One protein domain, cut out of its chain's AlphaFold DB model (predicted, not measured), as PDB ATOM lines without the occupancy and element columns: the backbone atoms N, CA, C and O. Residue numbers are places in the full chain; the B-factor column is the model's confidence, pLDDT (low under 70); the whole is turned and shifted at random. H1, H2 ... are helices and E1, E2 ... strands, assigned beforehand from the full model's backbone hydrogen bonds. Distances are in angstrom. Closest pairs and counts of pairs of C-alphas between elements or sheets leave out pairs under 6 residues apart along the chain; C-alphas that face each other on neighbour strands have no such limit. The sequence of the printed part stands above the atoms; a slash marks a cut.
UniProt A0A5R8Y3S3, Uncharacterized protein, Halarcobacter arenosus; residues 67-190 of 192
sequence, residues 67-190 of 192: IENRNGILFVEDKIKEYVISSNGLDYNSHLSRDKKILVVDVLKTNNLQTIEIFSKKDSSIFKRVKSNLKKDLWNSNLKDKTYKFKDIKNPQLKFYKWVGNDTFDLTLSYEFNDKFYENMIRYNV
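AT A GLANCE: This is residues 67 to 190 of the 192 residues of an uncharacterized protein of Halarcobacter arenosus (UniProt A0A5R8Y3S3). Three small antiparallel sheets stand face to face in turn along the longest axis, with E4 to E7 in the middle, E1 to E3 on one side of it and E8 to E10 on the other. The helix H1 lies over the sheet E8 E9 E10 and only grazes the middle sheet. The printed part has 124 residues, mostly strand, in the order E1 to E7, H1, E8 to E10, and each sheet is a meander, each strand the antiparallel neighbour of the one before. It is compact, with a radius of gyration of the C-alphas of 15.4 A, yet elongated, spanning 52 by 31 by 19 A.

HOW THE PARTS SIT: Start at E1, residues 67 to 70, which makes a hairpin with E2, residues 73 to 78; N 70 and O 73 are 2.8 A apart. E3, residues 81 to 86, makes a hairpin with E2, with N 76 and O 83 at 2.9 A. Next look at E4, residues 91 to 96, E5, residues 102 to 108, E6, residues 114 to 120, and E7, residues 128 to 131, a strongly twisted sheet in that order. Here N 95 and O 104 are 2.8 A apart, N 105 and O 117 2.8 A, and N 130 and O 118 2.8 A. This sheet and E1 E2 E3 are face to face, 10.2 A centre to centre where they face each other; the closest C-alphas of E1 and E4 are those of Asn 69 and Tyr 92, 6.7 A apart. H1, residues 134 to 143, has every O i to N i+4 pair within hydrogen-bond range. Beyond it come E8, residues 154 to 163, E9, residues 168 to 177, and E10, residues 180 to 189, with N 159 and O 172 at 2.9 A and N 173 and O 184 at 2.9 A. This third sheet, strongly twisted, is face to face with E4 E5 E6 E7, 10.1 A centre to centre where they face each other; Gln 114 of E6 and Gln 157 of E8 have the closest C-alphas, 6.2 A apart. H1 is on it at a height over the sheet of 9.1 A.

IN THESE COORDINATES: Find C-alpha 67 at (55.270, -105.931, 177.144), where E1 begins its 9.8 A. E2 runs 16.1 A, E3 15.7 A, E4 16.4 A, E5 19.5 A, E6 20.1 A and E7 9.3 A. H1 begins at C-alpha 134 (63.052, -122.736, 188.763) and runs 14.3 A. E8 runs 27.3 A, E9 28.7 A and E10 29.1 A, ending at C-alpha 189 (71.187, -121.111, 180.839).

THE WHOLE: The C-alphas of Ile 80 and Thr 147, 52.2 A apart, are the two farthest apart. The printed part has no cut, and no link is long. The mean pLDDT of the printed part is 89.8; look for low confidence at residues 80 and 112, both under 70.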
ATOM      1  N   ILE A  67      55.596-105.118 175.968       93.69
ATOM      2  CA  ILE A  67      55.270-105.931 177.144       93.69
ATOM      3  C   ILE A  67      54.587-105.009 178.147       93.69
ATOM      4  O   ILE A  67      55.130-103.957 178.474       93.69
ATOM      5  N   GLU A  68      53.396-105.380 178.611       93.62
ATOM      6  CA  GLU A  68      52.586-104.526 179.482       93.62
ATOM      7  C   GLU A  68      51.947-105.315 180.620       93.62
ATOM      8  O   GLU A  68      51.363-106.377 180.402       93.62
ATOM      9  N   ASN A  69      51.997-104.761 181.831       92.12
ATOM     10  CA  ASN A  69      51.171-105.208 182.946       92.12
ATOM     11  C   ASN A  69      49.856-104.414 182.936       92.12
ATOM     12  O   ASN A  69      49.862-103.203 183.158       92.12
ATOM     13  N   ARG A  70      48.729-105.088 182.691       91.94
ATOM     14  CA  ARG A  70      47.385-104.505 182.780       91.94
ATOM     15  C   ARG A  70      46.624-105.224 183.887       91.94
ATOM     16  O   ARG A  70      46.223-106.374 183.723       91.94
ATOM     17  N   ASN A  71      46.421-104.546 185.016       86.25
ATOM     18  CA  ASN A  71      45.651-105.053 186.160       86.25
ATOM     19  C   ASN A  71      46.120-106.432 186.679       86.25
ATOM     20  O   ASN A  71      45.295-107.298 186.962       86.25
ATOM     21  N   GLY A  72      47.434-106.672 186.775       85.12
ATOM     22  CA  GLY A  72      47.976-107.953 187.260       85.12
ATOM     23  C   GLY A  72      48.010-109.064 186.201       85.12
ATOM     24  O   GLY A  72      48.355-110.216 186.492       85.12
ATOM     25  N   ILE A  73      47.726-108.722 184.943       91.06
ATOM     26  CA  ILE A  73      47.868-109.607 183.790       91.06
ATOM     27  C   ILE A  73      48.973-109.058 182.886       91.06
ATOM     28  O   ILE A  73      48.919-107.917 182.433       91.06
ATOM     29  N   LEU A  74      49.986-109.882 182.625       93.94
ATOM     30  CA  LEU A  74      51.103-109.571 181.745       93.94
ATOM     31  C   LEU A  74      50.753-109.944 180.302       93.94
ATOM     32  O   LEU A  74      50.522-111.119 179.999       93.94
ATOM     33  N   PHE A  75      50.759-108.951 179.422       94.44
ATOM     34  CA  PHE A  75      50.507-109.077 177.991       94.44
ATOM     35  C   PHE A  75      51.789-108.867 177.190       94.44
ATOM     36  O   PHE A  75      52.659-108.083 177.574       94.44
ATOM     37  N   VAL A  76      51.878-109.545 176.048       94.38
ATOM     38  CA  VAL A  76      52.886-109.290 175.017       94.38
ATOM     39  C   VAL A  76      52.174-108.972 173.713       94.38
ATOM     40  O   VAL A  76      51.396-109.787 173.221       94.38
ATOM     41  N   GLU A  77      52.476-107.810 173.142       91.88
ATOM     42  CA  GLU A  77      52.142-107.452 171.765       91.88
ATOM     43  C   GLU A  77      53.360-107.759 170.889       91.88
ATOM     44  O   GLU A  77      54.427-107.169 171.055       91.88
ATOM     45  N   ASP A  78      53.229-108.713 169.970       86.69
ATOM     46  CA  ASP A  78      54.279-109.108 169.030       86.69
ATOM     47  C   ASP A  78      53.749-109.003 167.598       86.69
ATOM     48  O   ASP A  78      52.907-109.797 167.154       86.69
ATOM     49  N   LYS A  79      54.249-108.001 166.866       79.81
ATOM     50  CA  LYS A  79      53.825-107.624 165.510       79.81
ATOM     51  C   LYS A  79      52.341-107.243 165.439       79.81
ATOM     52  O   LYS A  79      52.004-106.070 165.479       79.81
ATOM     53  N   ILE A  80      51.460-108.231 165.291       69.25
ATOM     54  CA  ILE A  80      50.011-108.050 165.071       69.25
ATOM     55  C   ILE A  80      49.198-108.805 166.135       69.25
ATOM     56  O   ILE A  80      47.977-108.693 166.187       69.25
ATOM     57  N   LYS A  81      49.850-109.605 166.988       82.62
ATOM     58  CA  LYS A  81      49.164-110.452 167.963       82.62
ATOM     59  C   LYS A  81      49.491-110.001 169.372       82.62
ATOM     60  O   LYS A  81      50.656-109.939 169.747       82.62
ATOM     61  N   GLU A  82      48.445-109.755 170.144       90.75
ATOM     62  CA  GLU A  82      48.521-109.629 171.592       90.75
ATOM     63  C   GLU A  82      48.152-110.969 172.231       90.75
ATOM     64  O   GLU A  82      47.225-111.647 171.779       90.75
ATOM     65  N   TYR A  83      48.884-111.378 173.262       92.00
ATOM     66  CA  TYR A  83      48.547-112.564 174.040       92.00
ATOM     67  C   TYR A  83      48.995-112.444 175.496       92.00
ATOM     68  O   TYR A  83      49.931-111.717 175.834       92.00
ATOM     69  N   VAL A  84      48.301-113.181 176.363       90.69
ATOM     70  CA  VAL A  84      48.570-113.239 177.802       90.69
ATOM     71  C   VAL A  84      49.753-114.167 178.078       90.69
ATOM     72  O   VAL A  84      49.771-115.312 177.629       90.69
ATOM     73  N   ILE A  85      50.716-113.683 178.860       90.56
ATOM     74  CA  ILE A  85      51.868-114.446 179.361       90.56
ATOM     75  C   ILE A  85      51.585-115.035 180.743       90.56
ATOM     76  O   ILE A  85      51.857-116.208 180.996       90.56
ATOM     77  N   SER A  86      51.045-114.218 181.648       85.25
ATOM     78  CA  SER A  86      50.712-114.607 183.020       85.25
ATOM     79  C   SER A  86      49.584-113.729 183.551       85.25
ATOM     80  O   SER A  86      49.590-112.528 183.326       85.25
ATOM     81  N   SER A  87      48.651-114.311 184.302       81.25
ATOM     82  CA  SER A  87      47.529-113.608 184.946       81.25
ATOM     83  C   SER A  87      47.549-113.678 186.476       81.25
ATOM     84  O   SER A  87      46.620-113.220 187.128       81.25
ATOM     85  N   ASN A  88      48.567-114.314 187.063       82.88
ATOM     86  CA  ASN A  88      48.551-114.731 188.471       82.88
ATOM     87  C   ASN A  88      49.591-113.981 189.316       82.88
ATOM     88  O   ASN A  88      50.222-114.583 190.184       82.88
ATOM     89  N   GLY A  89      49.857-112.715 189.011       86.25
ATOM     90  CA  GLY A  89      50.831-111.863 189.690       86.25
ATOM     91  C   GLY A  89      50.195-110.539 190.094       86.25
ATOM     92  O   GLY A  89      49.289-110.058 189.424       86.25
ATOM     93  N   LEU A  90      50.660-109.973 191.205       89.19
ATOM     94  CA  LEU A  90      50.348-108.600 191.595       89.19
ATOM     95  C   LEU A  90      51.097-107.608 190.709       89.19
ATOM     96  O   LEU A  90      50.528-106.614 190.271       89.19
ATOM     97  N   ASP A  91      52.368-107.904 190.446       90.00
ATOM     98  CA  ASP A  91      53.226-107.078 189.612       90.00
ATOM     99  C   ASP A  91      54.271-107.925 188.880       90.00
ATOM    100  O   ASP A  91      54.548-109.072 189.261       90.00
ATOM    101  N   TYR A  92      54.833-107.350 187.821       92.62
ATOM    102  CA  TYR A  92      55.784-107.995 186.933       92.62
ATOM    103  C   TYR A  92      56.904-107.035 186.553       92.62
ATOM    104  O   TYR A  92      56.651-105.928 186.088       92.62
ATOM    105  N   ASN A  93      58.139-107.517 186.631       93.19
ATOM    106  CA  ASN A  93      59.276-106.888 185.980       93.19
ATOM    107  C   ASN A  93      59.780-107.813 184.872       93.19
ATOM    108  O   ASN A  93      60.107-108.972 185.121       93.19
ATOM    109  N   SER A  94      59.778-107.327 183.637       94.38
ATOM    110  CA  SER A  94      59.988-108.151 182.450       94.38
ATOM    111  C   SER A  94      61.288-107.798 181.741       94.38
ATOM    112  O   SER A  94      61.517-106.643 181.394       94.38
ATOM    113  N   HIS A  95      62.086-108.816 181.437       95.62
ATOM    114  CA  HIS A  95      63.410-108.694 180.839       95.62
ATOM    115  C   HIS A  95      63.444-109.483 179.538       95.62
ATOM    116  O   HIS A  95      63.407-110.716 179.535       95.62
ATOM    117  N   LEU A  96      63.499-108.774 178.414       95.12
ATOM    118  CA  LEU A  96      63.544-109.382 177.089       95.12
ATOM    119  C   LEU A  96      64.997-109.561 176.639       95.12
ATOM    120  O   LEU A  96      65.806-108.638 176.729       95.12
ATOM    121  N   SER A  97      65.327-110.752 176.152       95.62
ATOM    122  CA  SER A  97      66.615-111.045 175.509       95.62
ATOM    123  C   SER A  97      66.835-110.200 174.249       95.62
ATOM    124  O   SER A  97      65.892-109.734 173.606       95.62
ATOM    125  N   ARG A  98      68.101-110.040 173.845       93.56
ATOM    126  CA  ARG A  98      68.481-109.204 172.692       93.56
ATOM    127  C   ARG A  98      67.877-109.682 171.369       93.56
ATOM    128  O   ARG A  98      67.486-108.858 170.547       93.56
ATOM    129  N   ASP A  99      67.783-110.993 171.163       93.31
ATOM    130  CA  ASP A  99      67.158-111.588 169.972       93.31
ATOM    131  C   ASP A  99      65.622-111.659 170.065       93.31
ATOM    132  O   ASP A  99      64.956-112.143 169.145       93.31
ATOM    133  N   LYS A 100      65.061-111.158 171.172       92.69
ATOM    134  CA  LYS A 100      63.635-111.139 171.489       92.69
ATOM    135  C   LYS A 100      63.008-112.538 171.527       92.69
ATOM    136  O   LYS A 100      61.796-112.643 171.353       92.69
ATOM    137  N   LYS A 101      63.776-113.622 171.729       93.25
ATOM    138  CA  LYS A 101      63.248-115.006 171.757       93.25
ATOM    139  C   LYS A 101      62.981-115.540 173.154       93.25
ATOM    140  O   LYS A 101      62.208-116.487 173.295       93.25
ATOM    141  N   ILE A 102      63.605-114.957 174.170       95.19
ATOM    142  CA  ILE A 102      63.453-115.335 175.577       95.19
ATOM    143  C   ILE A 102      63.006-114.124 176.389       95.19
ATOM    144  O   ILE A 102      63.526-113.021 176.214       95.19
ATOM    145  N   LEU A 103      62.050-114.362 177.278       95.38
ATOM    146  CA  LEU A 103      61.505-113.406 178.223       95.38
ATOM    147  C   LEU A 103      61.668-113.969 179.638       95.38
ATOM    148  O   LEU A 103      61.157-115.048 179.936       95.38
ATOM    149  N   VAL A 104      62.369-113.243 180.503       95.06
ATOM    150  CA  VAL A 104      62.459-113.544 181.938       95.06
ATOM    151  C   VAL A 104      61.568-112.562 182.682       95.06
ATOM    152  O   VAL A 104      61.598-111.370 182.398       95.06
ATOM    153  N   VAL A 105      60.754-113.054 183.608       94.19
ATOM    154  CA  VAL A 105      59.788-112.239 184.343       94.19
ATOM    155  C   VAL A 105      59.994-112.437 185.839       94.19
ATOM    156  O   VAL A 105      59.795-113.543 186.347       94.19
ATOM    157  N   ASP A 106      60.351-111.366 186.544       93.00
ATOM    158  CA  ASP A 106      60.236-111.305 187.997       93.00
ATOM    159  C   ASP A 106      58.757-111.087 188.330       93.00
ATOM    160  O   ASP A 106      58.174-110.066 187.972       93.00
ATOM    161  N   VAL A 107      58.130-112.050 188.996       91.75
ATOM    162  CA  VAL A 107      56.714-111.991 189.367       91.75
ATOM    163  C   VAL A 107      56.587-111.780 190.865       91.75
ATOM    164  O   VAL A 107      57.073-112.599 191.648       91.75
ATOM    165  N   LEU A 108      55.877-110.728 191.267       89.06
ATOM    166  CA  LEU A 108      55.429-110.539 192.641       89.06
ATOM    167  C   LEU A 108      54.068-111.219 192.823       89.06
ATOM    168  O   LEU A 108      53.106-110.891 192.132       89.06
ATOM    169  N   LYS A 109      53.967-112.183 193.739       86.81
ATOM    170  CA  LYS A 109      52.709-112.873 194.076       86.81
ATOM    171  C   LYS A 109      52.048-112.255 195.315       86.81
ATOM    172  O   LYS A 109      52.689-111.547 196.087       86.81
ATOM    173  N   THR A 110      50.772-112.575 195.531       79.38
ATOM    174  CA  THR A 110      49.921-112.053 196.624       79.38
ATOM    175  C   THR A 110      50.449-112.294 198.035       79.38
ATOM    176  O   THR A 110      50.134-111.542 198.948       79.38
ATOM    177  N   ASN A 111      51.273-113.317 198.231       77.75
ATOM    178  CA  ASN A 111      51.912-113.643 199.504       77.75
ATOM    179  C   ASN A 111      53.326-113.049 199.637       77.75
ATOM    180  O   ASN A 111      54.169-113.627 200.320       77.75
ATOM    181  N   ASN A 112      53.605-111.945 198.935       66.19
ATOM    182  CA  ASN A 112      54.925-111.314 198.828       66.19
ATOM    183  C   ASN A 112      56.043-112.266 198.365       66.19
ATOM    184  O   ASN A 112      57.231-111.973 198.517       66.19
ATOM    185  N   LEU A 113      55.694-113.407 197.759       77.25
ATOM    186  CA  LEU A 113      56.679-114.281 197.144       77.25
ATOM    187  C   LEU A 113      57.077-113.708 195.789       77.25
ATOM    188  O   LEU A 113      56.266-113.637 194.868       77.25
ATOM    189  N   GLN A 114      58.355-113.364 195.661       84.50
ATOM    190  CA  GLN A 114      58.972-113.099 194.367       84.50
ATOM    191  C   GLN A 114      59.408-114.412 193.715       84.50
ATOM    192  O   GLN A 114      60.035-115.266 194.358       84.50
ATOM    193  N   THR A 115      59.060-114.593 192.446       87.88
ATOM    194  CA  THR A 115      59.408-115.775 191.649       87.88
ATOM    195  C   THR A 115      59.912-115.363 190.279       87.88
ATOM    196  O   THR A 115      59.381-114.425 189.705       87.88
ATOM    197  N   ILE A 116      60.864-116.111 189.726       91.38
ATOM    198  CA  ILE A 116      61.289-115.950 188.334       91.38
ATOM    199  C   ILE A 116      60.528-116.940 187.459       91.38
ATOM    200  O   ILE A 116      60.583-118.149 187.699       91.38
ATOM    201  N   GLU A 117      59.856-116.431 186.433       91.69
ATOM    202  CA  GLU A 117      59.249-117.221 185.367       91.69
ATOM    203  C   GLU A 117      60.008-116.974 184.053       91.69
ATOM    204  O   GLU A 117      60.319-115.836 183.708       91.69
ATOM    205  N   ILE A 118      60.332-118.039 183.315       93.69
ATOM    206  CA  ILE A 118      61.063-117.952 182.041       93.69
ATOM    207  C   ILE A 118      60.153-118.422 180.918       93.69
ATOM    208  O   ILE A 118      59.584-119.518 180.992       93.69
ATOM    209  N   PHE A 119      60.081-117.637 179.851       93.69
ATOM    210  CA  PHE A 119      59.339-117.950 178.644       93.69
ATOM    211  C   PHE A 119      60.248-117.912 177.417       93.69
ATOM    212  O   PHE A 119      61.155-117.090 177.319       93.69
ATOM    213  N   SER A 120      59.985-118.785 176.448       93.94
ATOM    214  CA  SER A 120      60.690-118.822 175.170       93.94
ATOM    215  C   SER A 120      59.712-118.950 174.012       93.94
ATOM    216  O   SER A 120      58.703-119.650 174.101       93.94
ATOM    217  N   LYS A 121      60.040-118.286 172.905       92.19
ATOM    218  CA  LYS A 121      59.406-118.465 171.599       92.19
ATOM    219  C   LYS A 121      60.400-118.931 170.530       92.19
ATOM    220  O   LYS A 121      60.195-118.687 169.349       92.19
ATOM    221  N   LYS A 122      61.503-119.580 170.925       87.75
ATOM    222  CA  LYS A 122      62.508-120.093 169.974       87.75
ATOM    223  C   LYS A 122      61.886-121.036 168.936       87.75
ATOM    224  O   LYS A 122      62.166-120.877 167.754       87.75
ATOM    225  N   ASP A 123      60.976-121.903 169.382       85.19
ATOM    226  CA  ASP A 123      60.312-122.927 168.562       85.19
ATOM    227  C   ASP A 123      58.792-122.683 168.438       85.19
ATOM    228  O   ASP A 123      57.991-123.608 168.305       85.19
ATOM    229  N   SER A 124      58.348-121.429 168.577       85.25
ATOM    230  CA  SER A 124      56.927-121.070 168.642       85.25
ATOM    231  C   SER A 124      56.687-119.642 168.154       85.25
ATOM    232  O   SER A 124      57.561-118.788 168.233       85.25
ATOM    233  N   SER A 125      55.478-119.350 167.677       84.75
ATOM    234  CA  SER A 125      55.061-117.974 167.360       84.75
ATOM    235  C   SER A 125      54.653-117.168 168.598       84.75
ATOM    236  O   SER A 125      54.549-115.948 168.520       84.75
ATOM    237  N   ILE A 126      54.443-117.843 169.731       89.75
ATOM    238  CA  ILE A 126      54.102-117.250 171.029       89.75
ATOM    239  C   ILE A 126      55.105-117.681 172.099       89.75
ATOM    240  O   ILE A 126      55.620-118.804 172.047       89.75
ATOM    241  N   PHE A 127      55.348-116.822 173.089       92.75
ATOM    242  CA  PHE A 127      56.110-117.188 174.282       92.75
ATOM    243  C   PHE A 127      55.403-118.300 175.062       92.75
ATOM    244  O   PHE A 127      54.238-118.183 175.432       92.75
ATOM    245  N   LYS A 128      56.133-119.378 175.338       91.81
ATOM    246  CA  LYS A 128      55.694-120.495 176.177       91.81
ATOM    247  C   LYS A 128      56.598-120.599 177.393       91.81
ATOM    248  O   LYS A 128      57.807-120.403 177.276       91.81
ATOM    249  N   ARG A 129      56.027-120.916 178.556       91.44
ATOM    250  CA  ARG A 129      56.802-121.099 179.789       91.44
ATOM    251  C   ARG A 129      57.752-122.289 179.622       91.44
ATOM    252  O   ARG A 129      57.305-123.374 179.269       91.44
ATOM    253  N   VAL A 130      59.039-122.079 179.894       90.62
ATOM    254  CA  VAL A 130      60.087-123.104 179.742       90.62
ATOM    255  C   VAL A 130      60.226-123.942 181.010       90.62
ATOM    256  O   VAL A 130      60.378-125.156 180.935       90.62
ATOM    257  N   LYS A 131      60.145-123.312 182.191       81.00
ATOM    258  CA  LYS A 131      60.344-123.995 183.477       81.00
ATOM    259  C   LYS A 131      59.355-123.511 184.531       81.00
ATOM    260  O   LYS A 131      59.165-122.311 184.705       81.00
ATOM    261  N   SER A 132      58.723-124.449 185.237       71.12
ATOM    262  CA  SER A 132      57.713-124.173 186.271       71.12
ATOM    263  C   SER A 132      58.285-124.070 187.690       71.12
ATOM    264  O   SER A 132      57.732-123.337 188.501       71.12
ATOM    265  N   ASN A 133      59.398-124.756 187.988       74.81
ATOM    266  CA  ASN A 133      59.925-124.924 189.355       74.81
ATOM    267  C   ASN A 133      61.301-124.278 189.602       74.81
ATOM    268  O   ASN A 133      61.965-124.598 190.589       74.81
ATOM    269  N   LEU A 134      61.712-123.334 188.750       81.56
ATOM    270  CA  LEU A 134      63.052-122.736 188.763       81.56
ATOM    271  C   LEU A 134      63.507-122.275 190.156       81.56
ATOM    272  O   LEU A 134      64.618-122.588 190.573       81.56
ATOM    273  N   LYS A 135      62.641-121.571 190.897       80.44
ATOM    274  CA  LYS A 135      62.973-121.061 192.236       80.44
ATOM    275  C   LYS A 135      63.425-122.192 193.164       80.44
ATOM    276  O   LYS A 135      64.494-122.099 193.757       80.44
ATOM    277  N   LYS A 136      62.638-123.265 193.277       80.44
ATOM    278  CA  LYS A 136      62.940-124.378 194.189       80.44
ATOM    279  C   LYS A 136      64.240-125.084 193.800       80.44
ATOM    280  O   LYS A 136      65.047-125.372 194.679       80.44
ATOM    281  N   ASP A 137      64.452-125.312 192.506       84.38
ATOM    282  CA  ASP A 137      65.648-125.988 191.995       84.38
ATOM    283  C   ASP A 137      66.922-125.195 192.320       84.38
ATOM    284  O   ASP A 137      67.894-125.756 192.828       84.38
ATOM    285  N   LEU A 138      66.895-123.877 192.099       87.94
ATOM    286  CA  LEU A 138      68.034-122.999 192.377       87.94
ATOM    287  C   LEU A 138      68.340-122.898 193.873       87.94
ATOM    288  O   LEU A 138      69.503-122.974 194.264       87.94
ATOM    289  N   TRP A 139      67.312-122.789 194.720       87.25
ATOM    290  CA  TRP A 139      67.494-122.789 196.174       87.25
ATOM    291  C   TRP A 139      68.066-124.110 196.683       87.25
ATOM    292  O   TRP A 139      69.005-124.101 197.474       87.25
ATOM    293  N   ASN A 140      67.549-125.243 196.206       84.50
ATOM    294  CA  ASN A 140      68.068-126.553 196.592       84.50
ATOM    295  C   ASN A 140      69.531-126.729 196.171       84.50
ATOM    296  O   ASN A 140      70.318-127.262 196.947       84.50
ATOM    297  N   SER A 141      69.900-126.259 194.977       87.56
ATOM    298  CA  SER A 141      71.286-126.290 194.501       87.56
ATOM    299  C   SER A 141      72.204-125.419 195.366       87.56
ATOM    300  O   SER A 141      73.219-125.898 195.867       87.56
ATOM    301  N   ASN A 142      71.812-124.168 195.639       86.38
ATOM    302  CA  ASN A 142      72.617-123.222 196.424       86.38
ATOM    303  C   ASN A 142      72.816-123.650 197.893       86.38
ATOM    304  O   ASN A 142      73.798-123.265 198.527       86.38
ATOM    305  N   LEU A 143      71.884-124.430 198.444       86.81
ATOM    306  CA  LEU A 143      71.921-124.896 199.833       86.81
ATOM    307  C   LEU A 143      72.465-126.317 199.999       86.81
ATOM    308  O   LEU A 143      72.587-126.773 201.132       86.81
ATOM    309  N   LYS A 144      72.783-127.020 198.906       86.44
ATOM    310  CA  LYS A 144      73.137-128.447 198.929       86.44
ATOM    311  C   LYS A 144      74.268-128.771 199.910       86.44
ATOM    312  O   LYS A 144      74.168-129.749 200.643       86.44
ATOM    313  N   ASP A 145      75.288-127.919 199.949       85.25
ATOM    314  CA  ASP A 145      76.489-128.107 200.773       85.25
ATOM    315  C   ASP A 145      76.483-127.218 202.033       85.25
ATOM    316  O   ASP A 145      77.516-126.980 202.659       85.25
ATOM    317  N   LYS A 146      75.320-126.663 202.396       85.06
ATOM    318  CA  LYS A 146      75.150-125.806 203.575       85.06
ATOM    319  C   LYS A 146      74.598-126.610 204.749       85.06
ATOM    320  O   LYS A 146      73.886-127.595 204.587       85.06
ATOM    321  N   THR A 147      74.900-126.151 205.962       87.88
ATOM    322  CA  THR A 147      74.438-126.783 207.210       87.88
ATOM    323  C   THR A 147      72.960-126.521 207.522       87.88
ATOM    324  O   THR A 147      72.407-127.141 208.426       87.88
ATOM    325  N   TYR A 148      72.313-125.619 206.781       86.06
ATOM    326  CA  TYR A 148      70.926-125.193 206.967       86.06
ATOM    327  C   TYR A 148      70.087-125.443 205.710       86.06
ATOM    328  O   TYR A 148      70.605-125.579 204.602       86.06
ATOM    329  N   LYS A 149      68.766-125.516 205.885       86.50
ATOM    330  CA  LYS A 149      67.792-125.820 204.831       86.50
ATOM    331  C   LYS A 149      66.984-124.576 204.465       86.50
ATOM    332  O   LYS A 149      66.950-123.597 205.199       86.50
ATOM    333  N   PHE A 150      66.246-124.643 203.355       85.38
ATOM    334  CA  PHE A 150      65.411-123.529 202.879       85.38
ATOM    335  C   PHE A 150      64.395-123.025 203.922       85.38
ATOM    336  O   PHE A 150      64.095-121.841 203.965       85.38
ATOM    337  N   LYS A 151      63.890-123.911 204.791       87.38
ATOM    338  CA  LYS A 151      62.965-123.547 205.880       87.38
ATOM    339  C   LYS A 151      63.590-122.650 206.958       87.38
ATOM    340  O   LYS A 151      62.856-122.000 207.687       87.38
ATOM    341  N   ASP A 152      64.917-122.651 207.069       89.44
ATOM    342  CA  ASP A 152      65.664-121.901 208.082       89.44
ATOM    343  C   ASP A 152      66.009-120.484 207.580       89.44
ATOM    344  O   ASP A 152      66.607-119.682 208.295       89.44
ATOM    345  N   ILE A 153      65.641-120.177 206.332       88.81
ATOM    346  CA  ILE A 153      65.971-118.941 205.638       88.81
ATOM    347  C   ILE A 153      64.838-117.926 205.779       88.81
ATOM    348  O   ILE A 153      63.676-118.224 205.497       88.81
ATOM    349  N   LYS A 154      65.197-116.694 206.143       90.62
ATOM    350  CA  LYS A 154      64.299-115.536 206.137       90.62
ATOM    351  C   LYS A 154      64.446-114.771 204.814       90.62
ATOM    352  O   LYS A 154      65.524-114.724 204.223       90.62
ATOM    353  N   ASN A 155      63.345-114.181 204.346       88.50
ATOM    354  CA  ASN A 155      63.297-113.291 203.177       88.50
ATOM    355  C   ASN A 155      63.969-113.830 201.885       88.50
ATOM    356  O   ASN A 155      64.740-113.102 201.263       88.50
ATOM    357  N   PRO A 156      63.696-115.073 201.428       88.19
ATOM    358  CA  PRO A 156      64.341-115.624 200.238       88.19
ATOM    359  C   PRO A 156      63.871-114.926 198.951       88.19
ATOM    360  O   PRO A 156      62.731-115.112 198.494       88.19
ATOM    361  N   GLN A 157      64.776-114.187 198.315       89.19
ATOM    362  CA  GLN A 157      64.550-113.486 197.055       89.19
ATOM    363  C   GLN A 157      65.342-114.126 195.914       89.19
ATOM    364  O   GLN A 157      66.459-114.613 196.080       89.19
ATOM    365  N   LEU A 158      64.726-114.126 194.735       90.56
ATOM    366  CA  LEU A 158      65.367-114.470 193.475       90.56
ATOM    367  C   LEU A 158      64.957-113.397 192.469       90.56
ATOM    368  O   LEU A 158      63.759-113.213 192.254       90.56
ATOM    369  N   LYS A 159      65.932-112.690 191.900       92.69
ATOM    370  CA  LYS A 159      65.714-111.560 190.988       92.69
ATOM    371  C   LYS A 159      66.578-111.704 189.748       92.69
ATOM    372  O   LYS A 159      67.717-112.162 189.845       92.69
ATOM    373  N   PHE A 160      66.061-111.300 188.596       95.12
ATOM    374  CA  PHE A 160      66.892-111.102 187.421       95.12
ATOM    375  C   PHE A 160      67.936-110.012 187.680       95.12
ATOM    376  O   PHE A 160      67.619-108.967 188.247       95.12
ATOM    377  N   TYR A 161      69.181-110.262 187.272       96.62
ATOM    378  CA  TYR A 161      70.255-109.280 187.374       96.62
ATOM    379  C   TYR A 161      70.602-108.699 186.005       96.62
ATOM    380  O   TYR A 161      70.411-107.506 185.772       96.62
ATOM    381  N   LYS A 162      71.104-109.530 185.084       97.19
ATOM    382  CA  LYS A 162      71.478-109.081 183.735       97.19
ATOM    383  C   LYS A 162      71.536-110.216 182.726       97.19
ATOM    384  O   LYS A 162      71.815-111.365 183.065       97.19
ATOM    385  N   TRP A 163      71.388-109.857 181.455       97.88
ATOM    386  CA  TRP A 163      71.721-110.734 180.338       97.88
ATOM    387  C   TRP A 163      73.238-110.888 180.195       97.88
ATOM    388  O   TRP A 163      73.985-109.919 180.324       97.88
ATOM    389  N   VAL A 164      73.681-112.109 179.892       97.25
ATOM    390  CA  VAL A 164      75.084-112.434 179.565       97.25
ATOM    391  C   VAL A 164      75.203-112.932 178.121       97.25
ATOM    392  O   VAL A 164      76.210-112.696 177.461       97.25
ATOM    393  N   GLY A 165      74.152-113.570 177.612       95.38
ATOM    394  CA  GLY A 165      73.982-113.966 176.218       95.38
ATOM    395  C   GLY A 165      72.508-113.887 175.811       95.38
ATOM    396  O   GLY A 165      71.689-113.328 176.538       95.38
ATOM    397  N   ASN A 166      72.155-114.460 174.658       95.50
ATOM    398  CA  ASN A 166      70.757-114.487 174.204       95.50
ATOM    399  C   ASN A 166      69.895-115.462 175.023       95.50
ATOM    400  O   ASN A 166      68.710-115.219 175.216       95.50
ATOM    401  N   ASP A 167      70.497-116.542 175.521       96.06
ATOM    402  CA  ASP A 167      69.848-117.625 176.268       96.06
ATOM    403  C   ASP A 167      70.412-117.832 177.677       96.06
ATOM    404  O   ASP A 167      70.032-118.769 178.378       96.06
ATOM    405  N   THR A 168      71.311-116.944 178.093       96.94
ATOM    406  CA  THR A 168      72.036-117.046 179.353       96.94
ATOM    407  C   THR A 168      71.969-115.718 180.091       96.94
ATOM    408  O   THR A 168      72.237-114.658 179.517       96.94
ATOM    409  N   PHE A 169      71.639-115.769 181.375       96.88
ATOM    410  CA  PHE A 169      71.524-114.596 182.234       96.88
ATOM    411  C   PHE A 169      71.981-114.906 183.654       96.88
ATOM    412  O   PHE A 169      72.014-116.060 184.077       96.88
ATOM    413  N   ASP A 170      72.329-113.856 184.384       97.12
ATOM    414  CA  ASP A 170      72.662-113.942 185.795       97.12
ATOM    415  C   ASP A 170      71.422-113.570 186.632       97.12
ATOM    416  O   ASP A 170      70.670-112.644 186.306       97.12
ATOM    417  N   LEU A 171      71.209-114.318 187.710       95.12
ATOM    418  CA  LEU A 171      70.194-114.107 188.738       95.12
ATOM    419  C   LEU A 171      70.876-113.734 190.051       95.12
ATOM    420  O   LEU A 171      71.904-114.315 190.399       95.12
ATOM    421  N   THR A 172      70.257-112.852 190.821       94.38
ATOM    422  CA  THR A 172      70.623-112.610 192.216       94.38
ATOM    423  C   THR A 172      69.753-113.474 193.119       94.38
ATOM    424  O   THR A 172      68.523-113.416 193.047       94.38
ATOM    425  N   LEU A 173      70.389-114.267 193.977       92.75
ATOM    426  CA  LEU A 173      69.750-115.044 195.030       92.75
ATOM    427  C   LEU A 173      70.177-114.462 196.378       92.75
ATOM    428  O   LEU A 173      71.349-114.543 196.744       92.75
ATOM    429  N   SER A 174      69.232-113.869 197.104       92.19
ATOM    430  CA  SER A 174      69.501-113.193 198.372       92.19
ATOM    431  C   SER A 174      68.574-113.656 199.486       92.19
ATOM    432  O   SER A 174      67.450-114.106 199.241       92.19
ATOM    433  N   TYR A 175      69.092-113.639 200.711       92.06
ATOM    434  CA  TYR A 175      68.391-114.133 201.887       92.06
ATOM    435  C   TYR A 175      69.064-113.748 203.201       92.06
ATOM    436  O   TYR A 175      70.219-113.335 203.236       92.06
ATOM    437  N   GLU A 176      68.353-113.980 204.300       93.69
ATOM    438  CA  GLU A 176      68.858-113.840 205.658       93.69
ATOM    439  C   GLU A 176      68.918-115.197 206.374       93.69
ATOM    440  O   GLU A 176      67.986-116.003 206.311       93.69
ATOM    441  N   PHE A 177      70.018-115.444 207.087       93.44
ATOM    442  CA  PHE A 177      70.205-116.613 207.950       93.44
ATOM    443  C   PHE A 177      71.051-116.228 209.170       93.44
ATOM    444  O   PHE A 177      72.097-115.598 209.015       93.44
ATOM    445  N   ASN A 178      70.613-116.599 210.380       94.19
ATOM    446  CA  ASN A 178      71.242-116.190 211.650       94.19
ATOM    447  C   ASN A 178      71.552-114.682 211.706       94.19
ATOM    448  O   ASN A 178      72.671-114.278 212.017       94.19
ATOM    449  N   ASP A 179      70.561-113.874 211.316       92.50
ATOM    450  CA  ASP A 179      70.597-112.406 211.299       92.50
ATOM    451  C   ASP A 179      71.751-111.803 210.472       92.50
ATOM    452  O   ASP A 179      72.144-110.651 210.646       92.50
ATOM    453  N   LYS A 180      72.278-112.584 209.519       94.38
ATOM    454  CA  LYS A 180      73.221-112.142 208.491       94.38
ATOM    455  C   LYS A 180      72.568-112.214 207.119       94.38
ATOM    456  O   LYS A 180      71.908-113.203 206.794       94.38
ATOM    457  N   PHE A 181      72.796-111.182 206.316       94.31
ATOM    458  CA  PHE A 181      72.384-111.135 204.919       94.31
ATOM    459  C   PHE A 181      73.418-111.832 204.031       94.31
ATOM    460  O   PHE A 181      74.624-111.627 204.181       94.31
ATOM    461  N   TYR A 182      72.934-112.637 203.094       92.12
ATOM    462  CA  TYR A 182      73.726-113.336 202.095       92.12
ATOM    463  C   TYR A 182      73.169-113.032 200.713       92.12
ATOM    464  O   TYR A 182      71.957-113.055 200.498       92.12
ATOM    465  N   GLU A 183      74.068-112.832 199.760       94.00
ATOM    466  CA  GLU A 183      73.735-112.658 198.355       94.00
ATOM    467  C   GLU A 183      74.721-113.446 197.499       94.00
ATOM    468  O   GLU A 183      75.922-113.470 197.769       94.00
ATOM    469  N   ASN A 184      74.199-114.129 196.486       92.94
ATOM    470  CA  ASN A 184      74.992-114.868 195.520       92.94
ATOM    471  C   ASN A 184      74.458-114.625 194.105       92.94
ATOM    472  O   ASN A 184      73.247-114.516 193.900       92.94
ATOM    473  N   MET A 185      75.362-114.593 193.128       95.19
ATOM    474  CA  MET A 185      75.003-114.553 191.714       95.19
ATOM    475  C   MET A 185      74.991-115.964 191.138       95.19
ATOM    476  O   MET A 185      75.940-116.729 191.302       95.19
ATOM    477  N   ILE A 186      73.923-116.300 190.422       93.50
ATOM    478  CA  ILE A 186      73.748-117.601 189.782       93.50
ATOM    479  C   ILE A 186      73.554-117.387 188.291       93.50
ATOM    480  O   ILE A 186      72.590-116.750 187.870       93.50
ATOM    481  N   ARG A 187      74.441-117.963 187.482       94.81
ATOM    482  CA  ARG A 187      74.264-118.006 186.032       94.81
ATOM    483  C   ARG A 187      73.278-119.102 185.658       94.81
ATOM    484  O   ARG A 187      73.464-120.256 186.035       94.81
ATOM    485  N   TYR A 188      72.261-118.745 184.886       94.50
ATOM    486  CA  TYR A 188      71.263-119.666 184.372       94.50
ATOM    487  C   TYR A 188      71.298-119.686 182.844       94.50
ATOM    488  O   TYR A 188      71.260-118.636 182.202       94.50
ATOM    489  N   ASN A 189      71.354-120.886 182.269       94.50
ATOM    490  CA  ASN A 189      71.187-121.111 180.839       94.50
ATOM    491  C   ASN A 189      69.802-121.730 180.614       94.50
ATOM    492  O   ASN A 189      69.437-122.699 181.271       94.50
ATOM    493  N   VAL A 190      69.012-121.147 179.712       92.56
ATOM    494  CA  VAL A 190      67.617-121.554 179.484       92.56
ATOM    495  C   VAL A 190      67.480-122.985 178.965       92.56
ATOM    496  O   VAL A 190      66.453-123.612 179.229       92.56
TER     497      VAL A 190